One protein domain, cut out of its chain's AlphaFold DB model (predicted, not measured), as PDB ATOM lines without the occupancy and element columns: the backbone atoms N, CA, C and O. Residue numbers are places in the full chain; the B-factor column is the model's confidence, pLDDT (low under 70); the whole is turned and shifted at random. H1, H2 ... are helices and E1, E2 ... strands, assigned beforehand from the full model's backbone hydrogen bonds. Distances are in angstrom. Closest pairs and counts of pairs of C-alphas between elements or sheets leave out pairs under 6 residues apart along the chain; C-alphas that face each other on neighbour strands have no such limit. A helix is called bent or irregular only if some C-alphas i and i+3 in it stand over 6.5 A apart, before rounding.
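What this domain is: This is residues 12 to 135 of the 138 residues of an uncharacterized protein of marine sediment metagenome (UniProt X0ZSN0). A strongly twisted three-strand sheet, E2, E3 and E5, with the helix H5 along one face makes one end of the domain, while the helices H2 and H3, running the same way, form a separate pair with H1 at the corner. A small two-strand ladder, E1 with E4, and the short helix H4 make a third part, and a short parallel pairing of residues 33 to 34 with 58 to 59 lies near the middle. The 124 printed residues hold, in order, H1 H2 H3 E1 E2 E3 H4 E4 H5 E5; the larger sheet runs E2, E3, E5 and is mixed, the smaller is antiparallel, and the class is mixed, helices and strands. The whole is compact, with a radius of gyration of the C-alphas of 14.7 A and spans of 41 by 34 by 19 A.

Where its parts are: H1, residues 12 to 15, begins at C-alpha 12 (231.370, 167.227, 163.288). H2 is residues 19 to 28 and H3 residues 44 to 53, each 14.3 A long. E1 is residues 63 to 65, E2 residues 76 to 81, 15.9 A, and E3 residues 84 to 90, 19.3 A. H4 is residues 102 to 107 and E4 residues 108 to 110. H5, residues 113 to 127, 20.5 A, is irregular: C-alphas 119 and 122 are 7.7 A apart. E5, residues 130 to 134, 13.2 A, ends at C-alpha 134 (210.483, 175.960, 172.032).

How they stand to each other: E2 and E3 are an antiparallel hairpin, with N 79 and O 86 at 3.0 A. E3 and E5 are parallel, with N 132 and O 87 at 2.8 A. H5 is on this sheet, two layers, a helix on one face of a sheet, at a height over the sheet of 9.6 A. It runs along the strands, at 17 degrees to E3 on the local plane; its closest C-alphas to E3 are those of Leu 124 and Ala 87, 7.0 A apart. E1 and E4 are antiparallel, with N 64 and O 109 at 2.9 A. H3 and H4 are close but not clearly touching, the closest C-alphas being those of Met 44 and Ile 104, 6.2 A apart. H2 and H3 only just touch, with 3 pairs of C-alphas within 8 A, the closest those of Glu 19 and Leu 50 at 6.5 A; their shallow tilt is 32 degrees, only just short of steep. H1 and H2 touch only at the corner, the closest C-alphas being those of Thr 13 and Ile 20, 6.0 A apart. H2 and H5 are apart. Each O i to N i+4 pair is within hydrogen-bond range in H2, H3 and H4, and 7 of 11 are in H5; H1 is too short for such a pair.

The domain as a whole: The two C-alphas farthest apart are those of Gly 83 and Ser 102, 44.1 A. The printed part has no cut. The links H2 to H3 and E3 to H4 are long. The mean pLDDT of the printed part is 96.8, and no printed residue is under 70.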
ATOM      1  N   ASP A  12     230.763 167.388 161.957       89.94
ATOM      2  CA  ASP A  12     231.370 167.227 163.288       89.94
ATOM      3  C   ASP A  12     230.348 166.805 164.353       89.94
ATOM      4  O   ASP A  12     230.649 166.021 165.260       89.94
ATOM      5  N   THR A  13     229.118 167.306 164.232       89.94
ATOM      6  CA  THR A  13     228.015 166.944 165.120       89.94
ATOM      7  C   THR A  13     227.618 165.487 164.907       89.94
ATOM      8  O   THR A  13     227.518 164.742 165.872       89.94
ATOM      9  N   GLU A  14     227.493 165.042 163.657       91.38
ATOM     10  CA  GLU A  14     227.200 163.644 163.331       91.38
ATOM     11  C   GLU A  14     228.325 162.702 163.762       91.38
ATOM     12  O   GLU A  14     228.059 161.667 164.372       91.38
ATOM     13  N   TYR A  15     229.584 163.078 163.518       93.00
ATOM     14  CA  TYR A  15     230.750 162.286 163.906       93.00
ATOM     15  C   TYR A  15     230.817 162.052 165.422       93.00
ATOM     16  O   TYR A  15     231.175 160.965 165.872       93.00
ATOM     17  N   SER A  16     230.451 163.065 166.208       93.88
ATOM     18  CA  SER A  16     230.413 162.994 167.672       93.88
ATOM     19  C   SER A  16     229.056 162.575 168.243       93.88
ATOM     20  O   SER A  16     228.909 162.559 169.464       93.88
ATOM     21  N   LYS A  17     228.075 162.255 167.389       94.31
ATOM     22  CA  LYS A  17     226.693 161.945 167.780       94.31
ATOM     23  C   LYS A  17     226.082 162.997 168.712       94.31
ATOM     24  O   LYS A  17     225.556 162.674 169.768       94.31
ATOM     25  N   GLY A  18     226.229 164.272 168.368       95.31
ATOM     26  CA  GLY A  18     225.681 165.395 169.132       95.31
ATOM     27  C   GLY A  18     226.526 165.857 170.325       95.31
ATOM     28  O   GLY A  18     226.352 166.990 170.775       95.31
ATOM     29  N   GLU A  19     227.495 165.068 170.812       96.75
ATOM     30  CA  GLU A  19     228.258 165.426 172.019       96.75
ATOM     31  C   GLU A  19     229.002 166.757 171.898       96.75
ATOM     32  O   GLU A  19     229.118 167.502 172.874       96.75
ATOM     33  N   ILE A  20     229.559 167.048 170.716       96.50
ATOM     34  CA  ILE A  20     230.287 168.300 170.509       96.50
ATOM     35  C   ILE A  20     229.354 169.500 170.685       96.50
ATOM     36  O   ILE A  20     229.757 170.507 171.264       96.50
ATOM     37  N   MET A  21     228.095 169.365 170.257       96.88
ATOM     38  CA  MET A  21     227.097 170.417 170.384       96.88
ATOM     39  C   MET A  21     226.695 170.616 171.843       96.88
ATOM     40  O   MET A  21     226.715 171.751 172.309       96.88
ATOM     41  N   ILE A  22     226.446 169.534 172.591       98.06
ATOM     42  CA  ILE A  22     226.178 169.615 174.038       98.06
ATOM     43  C   ILE A  22     227.319 170.333 174.766       98.06
ATOM     44  O   ILE A  22     227.075 171.269 175.524       98.06
ATOM     45  N   LYS A  23     228.579 169.984 174.475       97.88
ATOM     46  CA  LYS A  23     229.752 170.656 175.065       97.88
ATOM     47  C   LYS A  23     229.777 172.156 174.761       97.88
ATOM     48  O   LYS A  23     230.032 172.953 175.662       97.88
ATOM     49  N   PHE A  24     229.507 172.555 173.518       97.19
ATOM     50  CA  PHE A  24     229.429 173.973 173.156       97.19
ATOM     51  C   PHE A  24     228.268 174.688 173.851       97.19
ATOM     52  O   PHE A  24     228.454 175.792 174.357       97.19
ATOM     53  N   MET A  25     227.093 174.067 173.914       98.00
ATOM     54  CA  MET A  25     225.915 174.647 174.559       98.00
ATOM     55  C   MET A  25     226.099 174.797 176.077       98.00
ATOM     56  O   MET A  25     225.706 175.829 176.622       98.00
ATOM     57  N   ASN A  26     226.764 173.841 176.738       98.50
ATOM     58  CA  ASN A  26     227.151 173.956 178.149       98.50
ATOM     59  C   ASN A  26     228.063 175.180 178.353       98.50
ATOM     60  O   ASN A  26     227.785 176.030 179.193       98.50
ATOM     61  N   LEU A  27     229.104 175.336 177.521       98.25
ATOM     62  CA  LEU A  27     230.030 176.480 177.599       98.25
ATOM     63  C   LEU A  27     229.343 177.834 177.371       98.25
ATOM     64  O   LEU A  27     229.781 178.846 177.917       98.25
ATOM     65  N   LEU A  28     228.291 177.863 176.551       98.00
ATOM     66  CA  LEU A  28     227.508 179.065 176.266       98.00
ATOM     67  C   LEU A  28     226.430 179.348 177.324       98.00
ATOM     68  O   LEU A  28     225.819 180.414 177.271       98.00
ATOM     69  N   GLY A  29     226.206 178.430 178.271       97.56
ATOM     70  CA  GLY A  29     225.213 178.581 179.332       97.56
ATOM     71  C   GLY A  29     223.781 178.582 178.801       97.56
ATOM     72  O   GLY A  29     223.012 179.494 179.094       97.56
ATOM     73  N   TYR A  30     223.428 177.601 177.967       98.19
ATOM     74  CA  TYR A  30     222.053 177.455 177.484       98.19
ATOM     75  C   TYR A  30     221.079 177.215 178.646       98.19
ATOM     76  O   TYR A  30     221.372 176.439 179.540       98.19
ATOM     77  N   ASP A  31     219.898 177.838 178.605       98.25
ATOM     78  CA  ASP A  31     218.867 177.616 179.635       98.25
ATOM     79  C   ASP A  31     218.055 176.329 179.430       98.25
ATOM     80  O   ASP A  31     217.541 175.762 180.388       98.25
ATOM     81  N   ALA A  32     217.863 175.924 178.170       98.31
ATOM     82  CA  ALA A  32     217.111 174.743 177.750       98.31
ATOM     83  C   ALA A  32     217.216 174.552 176.229       98.31
ATOM     84  O   ALA A  32     217.459 175.521 175.488       98.31
ATOM     85  N   ILE A  33     216.927 173.338 175.766       97.88
ATOM     86  CA  ILE A  33     216.623 173.050 174.358       97.88
ATOM     87  C   ILE A  33     215.340 172.224 174.236       97.88
ATOM     88  O   ILE A  33     214.919 171.587 175.199       97.88
ATOM     89  N   SER A  34     214.729 172.219 173.054       97.44
ATOM     90  CA  SER A  34     213.736 171.207 172.661       97.44
ATOM     91  C   SER A  34     214.354 170.217 171.667       97.44
ATOM     92  O   SER A  34     215.474 170.423 171.202       97.44
ATOM     93  N   LEU A  35     213.619 169.156 171.331       96.31
ATOM     94  CA  LEU A  35     213.981 168.203 170.280       96.31
ATOM     95  C   LEU A  35     213.251 168.531 168.975       96.31
ATOM     96  O   LEU A  35     212.032 168.698 168.964       96.31
ATOM     97  N   GLY A  36     213.995 168.581 167.874       95.00
ATOM     98  CA  GLY A  36     213.497 168.718 166.507       95.00
ATOM     99  C   GLY A  36     213.603 167.413 165.713       95.00
ATOM    100  O   GLY A  36     214.140 166.415 166.190       95.00
ATOM    101  N   SER A  37     213.101 167.403 164.475       93.56
ATOM    102  CA  SER A  37     213.049 166.179 163.654       93.56
ATOM    103  C   SER A  37     214.429 165.606 163.340       93.56
ATOM    104  O   SER A  37     214.592 164.393 163.245       93.56
ATOM    105  N   MET A  38     215.445 166.463 163.242       93.69
ATOM    106  CA  MET A  38     216.822 166.034 163.007       93.69
ATOM    107  C   MET A  38     217.419 165.299 164.214       93.69
ATOM    108  O   MET A  38     218.281 164.441 164.023       93.69
ATOM    109  N   ASP A  39     216.962 165.585 165.433       94.69
ATOM    110  CA  ASP A  39     217.488 164.947 166.646       94.69
ATOM    111  C   ASP A  39     216.984 163.497 166.769       94.69
ATOM    112  O   ASP A  39     217.709 162.621 167.234       94.69
ATOM    113  N   PHE A  40     215.789 163.202 166.242       95.69
ATOM    114  CA  PHE A  40     215.215 161.849 166.188       95.69
ATOM    115  C   PHE A  40     215.846 160.927 165.131       95.69
ATOM    116  O   PHE A  40     215.350 159.828 164.889       95.69
ATOM    117  N   LYS A  41     216.952 161.350 164.510       93.12
ATOM    118  CA  LYS A  41     217.834 160.478 163.716       93.12
ATOM    119  C   LYS A  41     218.835 159.703 164.576       93.12
ATOM    120  O   LYS A  41     219.609 158.915 164.041       93.12
ATOM    121  N   TYR A  42     218.863 159.960 165.879       95.69
ATOM    122  CA  TYR A  42     219.618 159.175 166.848       95.69
ATOM    123  C   TYR A  42     218.700 158.238 167.610       95.69
ATOM    124  O   TYR A  42     217.499 158.480 167.723       95.69
ATOM    125  N   LYS A  43     219.277 157.165 168.148       96.81
ATOM    126  CA  LYS A  43     218.538 156.231 169.000       96.81
ATOM    127  C   LYS A  43     218.145 156.915 170.296       96.81
ATOM    128  O   LYS A  43     218.866 157.793 170.774       96.81
ATOM    129  N   MET A  44     217.067 156.462 170.933       97.56
ATOM    130  CA  MET A  44     216.620 157.084 172.182       97.56
ATOM    131  C   MET A  44     217.705 157.047 173.268       97.56
ATOM    132  O   MET A  44     217.920 158.045 173.945       97.56
ATOM    133  N   ASP A  45     218.444 155.939 173.384       97.62
ATOM    134  CA  ASP A  45     219.542 155.817 174.355       97.62
ATOM    135  C   ASP A  45     220.663 156.843 174.107       97.62
ATOM    136  O   ASP A  45     221.291 157.308 175.054       97.62
ATOM    137  N   GLU A  46     220.905 157.229 172.849       97.38
ATOM    138  CA  GLU A  46     221.890 158.263 172.505       97.38
ATOM    139  C   GLU A  46     221.374 159.653 172.899       97.38
ATOM    140  O   GLU A  46     222.121 160.447 173.461       97.38
ATOM    141  N   ILE A  47     220.087 159.939 172.678       97.94
ATOM    142  CA  ILE A  47     219.469 161.209 173.092       97.94
ATOM    143  C   ILE A  47     219.439 161.329 174.627       97.94
ATOM    144  O   ILE A  47     219.724 162.398 175.164       97.94
ATOM    145  N   LEU A  48     219.135 160.241 175.342       98.06
ATOM    146  CA  LEU A  48     219.148 160.207 176.808       98.06
ATOM    147  C   LEU A  48     220.561 160.403 177.373       98.06
ATOM    148  O   LEU A  48     220.739 161.166 178.316       98.06
ATOM    149  N   ASP A  49     221.577 159.797 176.758       98.31
ATOM    150  CA  ASP A  49     222.977 160.031 177.129       98.31
ATOM    151  C   ASP A  49     223.410 161.492 176.883       98.31
ATOM    152  O   ASP A  49     224.129 162.073 177.698       98.31
ATOM    153  N   LEU A  50     222.932 162.136 175.811       98.19
ATOM    154  CA  LEU A  50     223.145 163.574 175.595       98.19
ATOM    155  C   LEU A  50     222.436 164.431 176.649       98.19
ATOM    156  O   LEU A  50     223.016 165.418 177.101       98.19
ATOM    157  N   ASN A  51     221.222 164.054 177.056       98.00
ATOM    158  CA  ASN A  51     220.496 164.720 178.134       98.00
ATOM    159  C   ASN A  51     221.261 164.640 179.463       98.00
ATOM    160  O   ASN A  51     221.399 165.651 180.142       98.00
ATOM    161  N   ASP A  52     221.831 163.480 179.795       98.19
ATOM    162  CA  ASP A  52     222.622 163.297 181.021       98.19
ATOM    163  C   ASP A  52     223.932 164.107 181.014       98.19
ATOM    164  O   ASP A  52     224.463 164.466 182.069       98.19
ATOM    165  N   LYS A  53     224.471 164.405 179.825       98.38
ATOM    166  CA  LYS A  53     225.679 165.230 179.633       98.38
ATOM    167  C   LYS A  53     225.389 166.733 179.573       98.38
ATOM    168  O   LYS A  53     226.329 167.532 179.660       98.38
ATOM    169  N   ALA A  54     224.138 167.130 179.366       98.38
ATOM    170  CA  ALA A  54     223.754 168.528 179.265       98.38
ATOM    171  C   ALA A  54     223.703 169.178 180.656       98.38
ATOM    172  O   ALA A  54     223.167 168.622 181.610       98.38
ATOM    173  N   GLU A  55     224.232 170.395 180.773       98.44
ATOM    174  CA  GLU A  55     224.115 171.211 181.996       98.44
ATOM    175  C   GLU A  55     222.795 172.006 182.036       98.44
ATOM    176  O   GLU A  55     222.576 172.848 182.906       98.44
ATOM    177  N   PHE A  56     221.908 171.724 181.084       98.31
ATOM    178  CA  PHE A  56     220.601 172.329 180.885       98.31
ATOM    179  C   PHE A  56     219.596 171.250 180.461       98.31
ATOM    180  O   PHE A  56     219.992 170.242 179.878       98.31
ATOM    181  N   PRO A  57     218.291 171.438 180.711       98.12
ATOM    182  CA  PRO A  57     217.299 170.434 180.363       98.12
ATOM    183  C   PRO A  57     217.047 170.369 178.850       98.12
ATOM    184  O   PRO A  57     216.841 171.395 178.187       98.12
ATOM    185  N   ILE A  58     216.988 169.145 178.324       98.44
ATOM    186  CA  ILE A  58     216.311 168.840 177.061       98.44
ATOM    187  C   ILE A  58     214.827 168.648 177.379       98.44
ATOM    188  O   ILE A  58     214.471 167.851 178.245       98.44
ATOM    189  N   LEU A  59     213.956 169.397 176.704       98.62
ATOM    190  CA  LEU A  59     212.536 169.483 177.035       98.62
ATOM    191  C   LEU A  59     211.647 168.878 175.947       98.62
ATOM    192  O   LEU A  59     211.857 169.104 174.755       98.62
ATOM    193  N   SER A  60     210.585 168.189 176.364       98.31
ATOM    194  CA  SER A  60     209.480 167.803 175.483       98.31
ATOM    195  C   SER A  60     208.207 167.535 176.279       98.31
ATOM    196  O   SER A  60     208.116 166.582 177.047       98.31
ATOM    197  N   ALA A  61     207.185 168.363 176.071       98.38
ATOM    198  CA  ALA A  61     205.885 168.226 176.717       98.38
ATOM    199  C   ALA A  61     204.984 167.182 176.047       98.38
ATOM    200  O   ALA A  61     203.946 166.826 176.605       98.38
ATOM    201  N   ASN A  62     205.331 166.728 174.841       98.19
ATOM    202  CA  ASN A  62     204.471 165.873 174.033       98.19
ATOM    203  C   ASN A  62     205.095 164.535 173.633       98.19
ATOM    204  O   ASN A  62     204.352 163.698 173.129       98.19
ATOM    205  N   LEU A  63     206.389 164.294 173.860       98.44
ATOM    206  CA  LEU A  63     206.999 162.983 173.631       98.44
ATOM    207  C   LEU A  63     206.720 162.038 174.805       98.44
ATOM    208  O   LEU A  63     207.148 162.281 175.937       98.44
ATOM    209  N   VAL A  64     206.027 160.938 174.519       98.56
ATOM    210  CA  VAL A  64     205.610 159.953 175.518       98.56
ATOM    211  C   VAL A  64     206.008 158.533 175.134       98.56
ATOM    212  O   VAL A  64     206.106 158.169 173.961       98.56
ATOM    213  N   SER A  65     206.190 157.700 176.155       98.25
ATOM    214  CA  SER A  65     206.275 156.247 176.022       98.25
ATOM    215  C   SER A  65     204.937 155.678 175.543       98.25
ATOM    216  O   SER A  65     203.878 155.967 176.105       98.25
ATOM    217  N   LYS A  66     204.952 154.809 174.526       98.19
ATOM    218  CA  LYS A  66     203.734 154.125 174.061       98.19
ATOM    219  C   LYS A  66     203.176 153.153 175.096       98.19
ATOM    220  O   LYS A  66     201.969 152.898 175.061       98.19
ATOM    221  N   GLN A  67     204.029 152.627 175.980       97.50
ATOM    222  CA  GLN A  67     203.695 151.585 176.951       97.50
ATOM    223  C   GLN A  67     202.757 152.093 178.053       97.50
ATOM    224  O   GLN A  67     201.773 151.432 178.371       97.50
ATOM    225  N   ASP A  68     203.059 153.253 178.627       97.56
ATOM    226  CA  ASP A  68     202.397 153.789 179.823       97.56
ATOM    227  C   ASP A  68     201.994 155.266 179.696       97.56
ATOM    228  O   ASP A  68     201.368 155.810 180.605       97.56
ATOM    229  N   LYS A  69     202.291 155.900 178.555       96.94
ATOM    230  CA  LYS A  69     202.022 157.317 178.269       96.94
ATOM    231  C   LYS A  69     202.765 158.286 179.191       96.94
ATOM    232  O   LYS A  69     202.368 159.449 179.281       96.94
ATOM    233  N   SER A  70     203.834 157.843 179.858       97.88
ATOM    234  CA  SER A  70     204.691 158.742 180.629       97.88
ATOM    235  C   SER A  70     205.485 159.654 179.695       97.88
ATOM    236  O   SER A  70     205.866 159.246 178.596       97.88
ATOM    237  N   LEU A  71     205.764 160.880 180.142       98.06
ATOM    238  CA  LEU A  71     206.709 161.756 179.452       98.06
ATOM    239  C   LEU A  71     208.111 161.140 179.468       98.06
ATOM    240  O   LEU A  71     208.497 160.501 180.448       98.06
ATOM    241  N   VAL A  72     208.846 161.332 178.373       98.19
ATOM    242  CA  VAL A  72     210.244 160.883 178.249       98.19
ATOM    243  C   VAL A  72     211.214 161.933 178.792       98.19
ATOM    244  O   VAL A  72     212.216 161.584 179.405       98.19
ATOM    245  N   PHE A  73     210.889 163.210 178.591       98.38
ATOM    246  CA  PHE A  73     211.659 164.361 179.052       98.38
ATOM    247  C   PHE A  73     210.785 165.256 179.928       98.38
ATOM    248  O   PHE A  73     209.555 165.161 179.905       98.38
ATOM    249  N   ASP A  74     211.412 166.166 180.667       98.31
ATOM    250  CA  ASP A  74     210.665 167.206 181.361       98.31
ATOM    251  C   ASP A  74     209.902 168.073 180.350       98.31
ATOM    252  O   ASP A  74     210.410 168.459 179.294       98.31
ATOM    253  N   ALA A  75     208.649 168.397 180.666       98.19
ATOM    254  CA  ALA A  75     207.813 169.198 179.774       98.19
ATOM    255  C   ALA A  75     208.289 170.656 179.688       98.19
ATOM    256  O   ALA A  75     208.151 171.313 178.652       98.19
ATOM    257  N   TYR A  76     208.804 171.175 180.803       98.56
ATOM    258  CA  TYR A  76     209.211 172.561 180.943       98.56
ATOM    259  C   TYR A  76     210.291 172.739 182.008       98.56
ATOM    260  O   TYR A  76     210.444 171.913 182.903       98.56
ATOM    261  N   THR A  77     210.952 173.892 181.970       98.38
ATOM    262  CA  THR A  77     211.716 174.438 183.099       98.38
ATOM    263  C   THR A  77     211.252 175.860 183.412       98.38
ATOM    264  O   THR A  77     210.619 176.510 182.576       98.38
ATOM    265  N   ILE A  78     211.533 176.351 184.619       98.25
ATOM    266  CA  ILE A  78     211.293 177.746 184.999       98.25
ATOM    267  C   ILE A  78     212.624 178.365 185.395       98.25
ATOM    268  O   ILE A  78     213.276 177.898 186.326       98.25
ATOM    269  N   ILE A  79     212.985 179.447 184.715       97.69
ATOM    270  CA  ILE A  79     214.158 180.259 185.041       97.69
ATOM    271  C   ILE A  79     213.718 181.621 185.574       97.69
ATOM    272  O   ILE A  79     212.643 182.120 185.228       97.69
ATOM    273  N   GLU A  80     214.553 182.247 186.398       97.06
ATOM    274  CA  GLU A  80     214.348 183.625 186.836       97.06
ATOM    275  C   GLU A  80     215.268 184.561 186.047       97.06
ATOM    276  O   GLU A  80     216.478 184.359 185.980       97.06
ATOM    277  N   SER A  81     214.704 185.619 185.462       94.25
ATOM    278  CA  SER A  81     215.486 186.670 184.813       94.25
ATOM    279  C   SER A  81     214.869 188.035 185.067       94.25
ATOM    280  O   SER A  81     213.676 188.251 184.852       94.25
ATOM    281  N   SER A  82     215.691 188.978 185.534       93.62
ATOM    282  CA  SER A  82     215.264 190.348 185.854       93.62
ATOM    283  C   SER A  82     214.047 190.403 186.797       93.62
ATOM    284  O   SER A  82     213.139 191.214 186.603       93.62
ATOM    285  N   GLY A  83     214.007 189.512 187.798       95.12
ATOM    286  CA  GLY A  83     212.916 189.403 188.773       95.12
ATOM    287  C   GLY A  83     211.599 188.874 188.198       95.12
ATOM    288  O   GLY A  83     210.536 189.124 188.767       95.12
ATOM    289  N   ARG A  84     211.641 188.202 187.041       96.50
ATOM    290  CA  ARG A  84     210.487 187.538 186.426       96.50
ATOM    291  C   ARG A  84     210.752 186.052 186.275       96.50
ATOM    292  O   ARG A  84     211.813 185.662 185.794       96.50
ATOM    293  N   ASN A  85     209.738 185.254 186.580       98.12
ATOM    294  CA  ASN A  85     209.745 183.825 186.305       98.12
ATOM    295  C   ASN A  85     209.339 183.589 184.848       98.12
ATOM    296  O   ASN A  85     208.278 184.050 184.406       98.12
ATOM    297  N   ILE A  86     210.173 182.868 184.111       98.25
ATOM    298  CA  ILE A  86     209.979 182.524 182.705       98.25
ATOM    299  C   ILE A  86     209.857 181.005 182.616       98.25
ATOM    300  O   ILE A  86     210.827 180.296 182.869       98.25
ATOM    301  N   ALA A  87     208.674 180.511 182.260       98.44
ATOM    302  CA  ALA A  87     208.479 179.108 181.925       98.44
ATOM    303  C   ALA A  87     208.884 178.872 180.470       98.44
ATOM    304  O   ALA A  87     208.407 179.563 179.568       98.44
ATOM    305  N   ILE A  88     209.738 177.883 180.248       98.50
ATOM    306  CA  ILE A  88     210.185 177.447 178.929       98.50
ATOM    307  C   ILE A  88     209.626 176.046 178.715       98.50
ATOM    308  O   ILE A  88     209.956 175.145 179.475       98.50
ATOM    309  N   ILE A  89     208.772 175.873 177.708       98.56
ATOM    310  CA  ILE A  89     208.106 174.609 177.378       98.56
ATOM    311  C   ILE A  89     208.730 174.053 176.098       98.56
ATOM    312  O   ILE A  89     208.756 174.753 175.085       98.56
ATOM    313  N   GLY A  90     209.201 172.807 176.129       98.31
ATOM    314  CA  GLY A  90     209.680 172.108 174.935       98.31
ATOM    315  C   GLY A  90     208.545 171.397 174.213       98.31
ATOM    316  O   GLY A  90     207.667 170.819 174.851       98.31
ATOM    317  N   ILE A  91     208.541 171.430 172.885       98.06
ATOM    318  CA  ILE A  91     207.586 170.693 172.055       98.06
ATOM    319  C   ILE A  91     208.356 170.035 170.919       98.06
ATOM    320  O   ILE A  91     209.006 170.712 170.117       98.06
ATOM    321  N   SER A  92     208.244 168.715 170.845       97.38
ATOM    322  CA  SER A  92     208.797 167.913 169.762       97.38
ATOM    323  C   SER A  92     207.865 167.880 168.543       97.38
ATOM    324  O   SER A  92     206.652 168.070 168.701       97.38
ATOM    325  N   PRO A  93     208.401 167.611 167.334       95.88
ATOM    326  CA  PRO A  93     207.620 167.409 166.119       95.88
ATOM    327  C   PRO A  93     206.390 166.519 166.323       95.88
ATOM    328  O   PRO A  93     206.478 165.499 166.994       95.88
ATOM    329  N   TYR A  94     205.253 166.888 165.739       94.81
ATOM    330  CA  TYR A  94     204.009 166.133 165.815       94.81
ATOM    331  C   TYR A  94     203.336 166.091 164.434       94.81
ATOM    332  O   TYR A  94     203.023 167.157 163.893       94.81
ATOM    333  N   PRO A  95     203.058 164.894 163.885       95.12
ATOM    334  CA  PRO A  95     203.515 163.588 164.374       95.12
ATOM    335  C   PRO A  95     205.041 163.421 164.226       95.12
ATOM    336  O   PRO A  95     205.691 164.206 163.536       95.12
ATOM    337  N   LEU A  96     205.603 162.378 164.845       95.00
ATOM    338  CA  LEU A  96     206.958 161.927 164.514       95.00
ATOM    339  C   LEU A  96     207.032 161.546 163.032       95.00
ATOM    340  O   LEU A  96     206.120 160.905 162.503       95.00
ATOM    341  N   GLU A  97     208.121 161.926 162.368       94.25
ATOM    342  CA  GLU A  97     208.349 161.563 160.972       94.25
ATOM    343  C   GLU A  97     208.651 160.064 160.842       94.25
ATOM    344  O   GLU A  97     209.368 159.498 161.668       94.25
ATOM    345  N   GLU A  98     208.194 159.437 159.753       93.44
ATOM    346  CA  GLU A  98     208.541 158.045 159.410       93.44
ATOM    347  C   GLU A  98     210.054 157.835 159.211       93.44
ATOM    348  O   GLU A  98     210.535 156.708 159.260       93.44
ATOM    349  N   SER A  99     210.792 158.923 158.977       93.00
ATOM    350  CA  SER A  99     212.248 158.964 158.813       93.00
ATOM    351  C   SER A  99     213.024 158.896 160.138       93.00
ATOM    352  O   SER A  99     214.252 158.800 160.104       93.00
ATOM    353  N   SER A 100     212.331 158.977 161.280       95.69
ATOM    354  CA  SER A 100     212.936 158.874 162.613       95.69
ATOM    355  C   SER A 100     213.511 157.474 162.850       95.69
ATOM    356  O   SER A 100     213.112 156.505 162.199       95.69
ATOM    357  N   GLU A 101     214.423 157.346 163.811       96.81
ATOM    358  CA  GLU A 101     215.015 156.055 164.165       96.81
ATOM    359  C   GLU A 101     213.967 155.016 164.583       96.81
ATOM    360  O   GLU A 101     212.937 155.319 165.198       96.81
ATOM    361  N   SER A 102     214.225 153.755 164.232       96.75
ATOM    362  CA  SER A 102     213.210 152.702 164.339       96.75
ATOM    363  C   SER A 102     212.787 152.445 165.785       96.75
ATOM    364  O   SER A 102     211.608 152.225 166.047       96.75
ATOM    365  N   ASP A 103     213.724 152.506 166.739       97.25
ATOM    366  CA  ASP A 103     213.411 152.324 168.161       97.25
ATOM    367  C   ASP A 103     212.523 153.452 168.700       97.25
ATOM    368  O   ASP A 103     211.666 153.198 169.552       97.25
ATOM    369  N   ILE A 104     212.682 154.667 168.163       97.44
ATOM    370  CA  ILE A 104     211.826 155.807 168.481       97.44
ATOM    371  C   ILE A 104     210.398 155.518 168.027       97.44
ATOM    372  O   ILE A 104     209.472 155.550 168.839       97.44
ATOM    373  N   ILE A 105     210.218 155.179 166.747       97.44
ATOM    374  CA  ILE A 105     208.892 154.928 166.167       97.44
ATOM    375  C   ILE A 105     208.216 153.724 166.831       97.44
ATOM    376  O   ILE A 105     207.001 153.729 167.031       97.44
ATOM    377  N   GLU A 106     208.964 152.686 167.197       97.56
ATOM    378  CA  GLU A 106     208.409 151.487 167.827       97.56
ATOM    379  C   GLU A 106     207.906 151.743 169.254       97.56
ATOM    380  O   GLU A 106     206.836 151.251 169.624       97.56
ATOM    381  N   LYS A 107     208.650 152.515 170.057       98.25
ATOM    382  CA  LYS A 107     208.427 152.613 171.511       98.25
ATOM    383  C   LYS A 107     207.817 153.930 171.974       98.25
ATOM    384  O   LYS A 107     207.249 153.970 173.065       98.25
ATOM    385  N   TYR A 108     207.895 154.981 171.167       98.44
ATOM    386  CA  TYR A 108     207.488 156.326 171.553       98.44
ATOM    387  C   TYR A 108     206.536 156.932 170.531       98.44
ATOM    388  O   TYR A 108     206.424 156.495 169.385       98.44
ATOM    389  N   GLU A 109     205.801 157.936 170.976       98.00
ATOM    390  CA  GLU A 109     204.970 158.768 170.121       98.00
ATOM    391  C   GLU A 109     204.931 160.187 170.659       98.00
ATOM    392  O   GLU A 109     205.173 160.439 171.837       98.00
ATOM    393  N   THR A 110     204.578 161.111 169.782       97.94
ATOM    394  CA  THR A 110     204.239 162.472 170.172       97.94
ATOM    395  C   THR A 110     202.731 162.625 170.191       97.94
ATOM    396  O   THR A 110     202.077 162.252 169.217       97.94
ATOM    397  N   ILE A 111     202.183 163.184 171.267       97.50
ATOM    398  CA  ILE A 111     200.769 163.574 171.339       97.50
ATOM    399  C   ILE A 111     200.554 164.976 170.756       97.50
ATOM    400  O   ILE A 111     201.514 165.724 170.544       97.50
ATOM    401  N   ASP A 112     199.290 165.336 170.517       97.12
ATOM    402  CA  ASP A 112     198.924 166.661 170.018       97.12
ATOM    403  C   ASP A 112     199.507 167.762 170.936       97.12
ATOM    404  O   ASP A 112     199.269 167.743 172.150       97.12
ATOM    405  N   PRO A 113     200.282 168.725 170.396       96.56
ATOM    406  CA  PRO A 113     200.922 169.758 171.201       96.56
ATOM    407  C   PRO A 113     199.940 170.618 171.997       96.56
ATOM    408  O   PRO A 113     200.255 171.037 173.108       96.56
ATOM    409  N   ILE A 114     198.746 170.883 171.459       96.75
ATOM    410  CA  ILE A 114     197.724 171.666 172.157       96.75
ATOM    411  C   ILE A 114     197.171 170.859 173.331       96.75
ATOM    412  O   ILE A 114     197.008 171.406 174.423       96.75
ATOM    413  N   GLU A 115     196.937 169.557 173.145       97.25
ATOM    414  CA  GLU A 115     196.557 168.664 174.244       97.25
ATOM    415  C   GLU A 115     197.637 168.627 175.338       97.25
ATOM    416  O   GLU A 115     197.320 168.784 176.519       97.25
ATOM    417  N   ALA A 116     198.906 168.468 174.954       97.31
ATOM    418  CA  ALA A 116     200.038 168.463 175.878       97.31
ATOM    419  C   ALA A 116     200.130 169.763 176.692       97.31
ATOM    420  O   ALA A 116     200.210 169.724 177.921       97.31
ATOM    421  N   ILE A 117     200.049 170.920 176.027       97.38
ATOM    422  CA  ILE A 117     200.107 172.232 176.685       97.38
ATOM    423  C   ILE A 117     198.928 172.412 177.644       97.38
ATOM    424  O   ILE A 117     199.124 172.856 178.776       97.38
ATOM    425  N   ASN A 118     197.711 172.043 177.235       97.38
ATOM    426  CA  ASN A 118     196.518 172.203 178.070       97.38
ATOM    427  C   ASN A 118     196.613 171.439 179.401       97.38
ATOM    428  O   ASN A 118     196.002 171.862 180.378       97.38
ATOM    429  N   LYS A 119     197.408 170.361 179.474       96.62
ATOM    430  CA  LYS A 119     197.640 169.610 180.722       96.62
ATOM    431  C   LYS A 119     198.475 170.378 181.751       96.62
ATOM    432  O   LYS A 119     198.354 170.094 182.938       96.62
ATOM    433  N   ILE A 120     199.318 171.320 181.321       96.50
ATOM    434  CA  ILE A 120     200.302 171.994 182.189       96.50
ATOM    435  C   ILE A 120     200.101 173.512 182.295       96.50
ATOM    436  O   ILE A 120     200.612 174.138 183.222       96.50
ATOM    437  N   ILE A 121     199.366 174.127 181.362       96.50
ATOM    438  CA  ILE A 121     199.369 175.585 181.192       96.50
ATOM    439  C   ILE A 121     198.763 176.349 182.374       96.50
ATOM    440  O   ILE A 121     199.253 177.425 182.718       96.50
ATOM    441  N   ASP A 122     197.723 175.812 183.012       96.19
ATOM    442  CA  ASP A 122     197.055 176.502 184.117       96.19
ATOM    443  C   ASP A 122     197.926 176.537 185.378       96.19
ATOM    444  O   ASP A 122     197.996 177.571 186.038       96.19
ATOM    445  N   ASP A 123     198.666 175.463 185.662       95.06
ATOM    446  CA  ASP A 123     199.660 175.432 186.741       95.06
ATOM    447  C   ASP A 123     200.840 176.375 186.442       95.06
ATOM    448  O   ASP A 123     201.269 177.147 187.304       95.06
ATOM    449  N   LEU A 124     201.315 176.402 185.194       96.06
ATOM    450  CA  LEU A 124     202.404 177.290 184.779       96.06
ATOM    451  C   LEU A 124     202.051 178.772 184.896       96.06
ATOM    452  O   LEU A 124     202.891 179.567 185.318       96.06
ATOM    453  N   ARG A 125     200.807 179.153 184.588       96.19
ATOM    454  CA  ARG A 125     200.320 180.535 184.743       96.19
ATOM    455  C   ARG A 125     200.350 181.030 186.191       96.19
ATOM    456  O   ARG A 125     200.383 182.238 186.405       96.19
ATOM    457  N   LEU A 126     200.342 180.126 187.173       97.00
ATOM    458  CA  LEU A 126     200.474 180.479 188.590       97.00
ATOM    459  C   LEU A 126     201.937 180.680 189.010       97.00
ATOM    460  O   LEU A 126     202.201 181.388 189.980       97.00
ATOM    461  N   LYS A 127     202.884 180.061 188.294       96.62
ATOM    462  CA  LYS A 127     204.312 180.018 188.652       96.62
ATOM    463  C   LYS A 127     205.171 180.985 187.839       96.62
ATOM    464  O   LYS A 127     206.207 181.436 188.329       96.62
ATOM    465  N   ALA A 128     204.754 181.305 186.615       97.19
ATOM    466  CA  ALA A 128     205.521 182.093 185.660       97.19
ATOM    467  C   ALA A 128     204.776 183.340 185.177       97.19
ATOM    468  O   ALA A 128     203.564 183.345 184.972       97.19
ATOM    469  N   ASN A 129     205.535 184.414 184.957       96.19
ATOM    470  CA  ASN A 129     205.032 185.665 184.392       96.19
ATOM    471  C   ASN A 129     205.100 185.666 182.860       96.19
ATOM    472  O   ASN A 129     204.362 186.400 182.206       96.19
ATOM    473  N   ILE A 130     206.030 184.890 182.298       97.06
ATOM    474  CA  ILE A 130     206.283 184.765 180.863       97.06
ATOM    475  C   ILE A 130     206.313 183.278 180.528       97.06
ATOM    476  O   ILE A 130     206.882 182.489 181.278       97.06
ATOM    477  N   ILE A 131     205.710 182.904 179.402       97.62
ATOM    478  CA  ILE A 131     205.725 181.534 178.887       97.62
ATOM    479  C   ILE A 131     206.309 181.567 177.477       97.62
ATOM    480  O   ILE A 131     205.836 182.325 176.628       97.62
ATOM    481  N   ILE A 132     207.341 180.761 177.248       97.50
ATOM    482  CA  ILE A 132     208.036 180.590 175.972       97.50
ATOM    483  C   ILE A 132     207.830 179.148 175.512       97.50
ATOM    484  O   ILE A 132     208.005 178.218 176.295       97.50
ATOM    485  N   TYR A 133     207.494 178.968 174.237       96.88
ATOM    486  CA  TYR A 133     207.410 177.657 173.596       96.88
ATOM    487  C   TYR A 133     208.625 177.465 172.683       96.88
ATOM    488  O   TYR A 133     208.860 178.291 171.798       96.88
ATOM    489  N   LEU A 134     209.382 176.389 172.890       96.06
ATOM    490  CA  LEU A 134     210.483 175.960 172.032       96.06
ATOM    491  C   LEU A 134     209.976 174.861 171.097       96.06
ATOM    492  O   LEU A 134     209.727 173.739 171.534       96.06
ATOM    493  N   LEU A 135     209.805 175.198 169.819       93.00
ATOM    494  CA  LEU A 135     209.421 174.248 168.778       93.00
ATOM    495  C   LEU A 135     210.083 174.581 167.437       93.00
ATOM    496  O   LEU A 135     210.203 175.754 167.071       93.00
TER     497      LEU A 135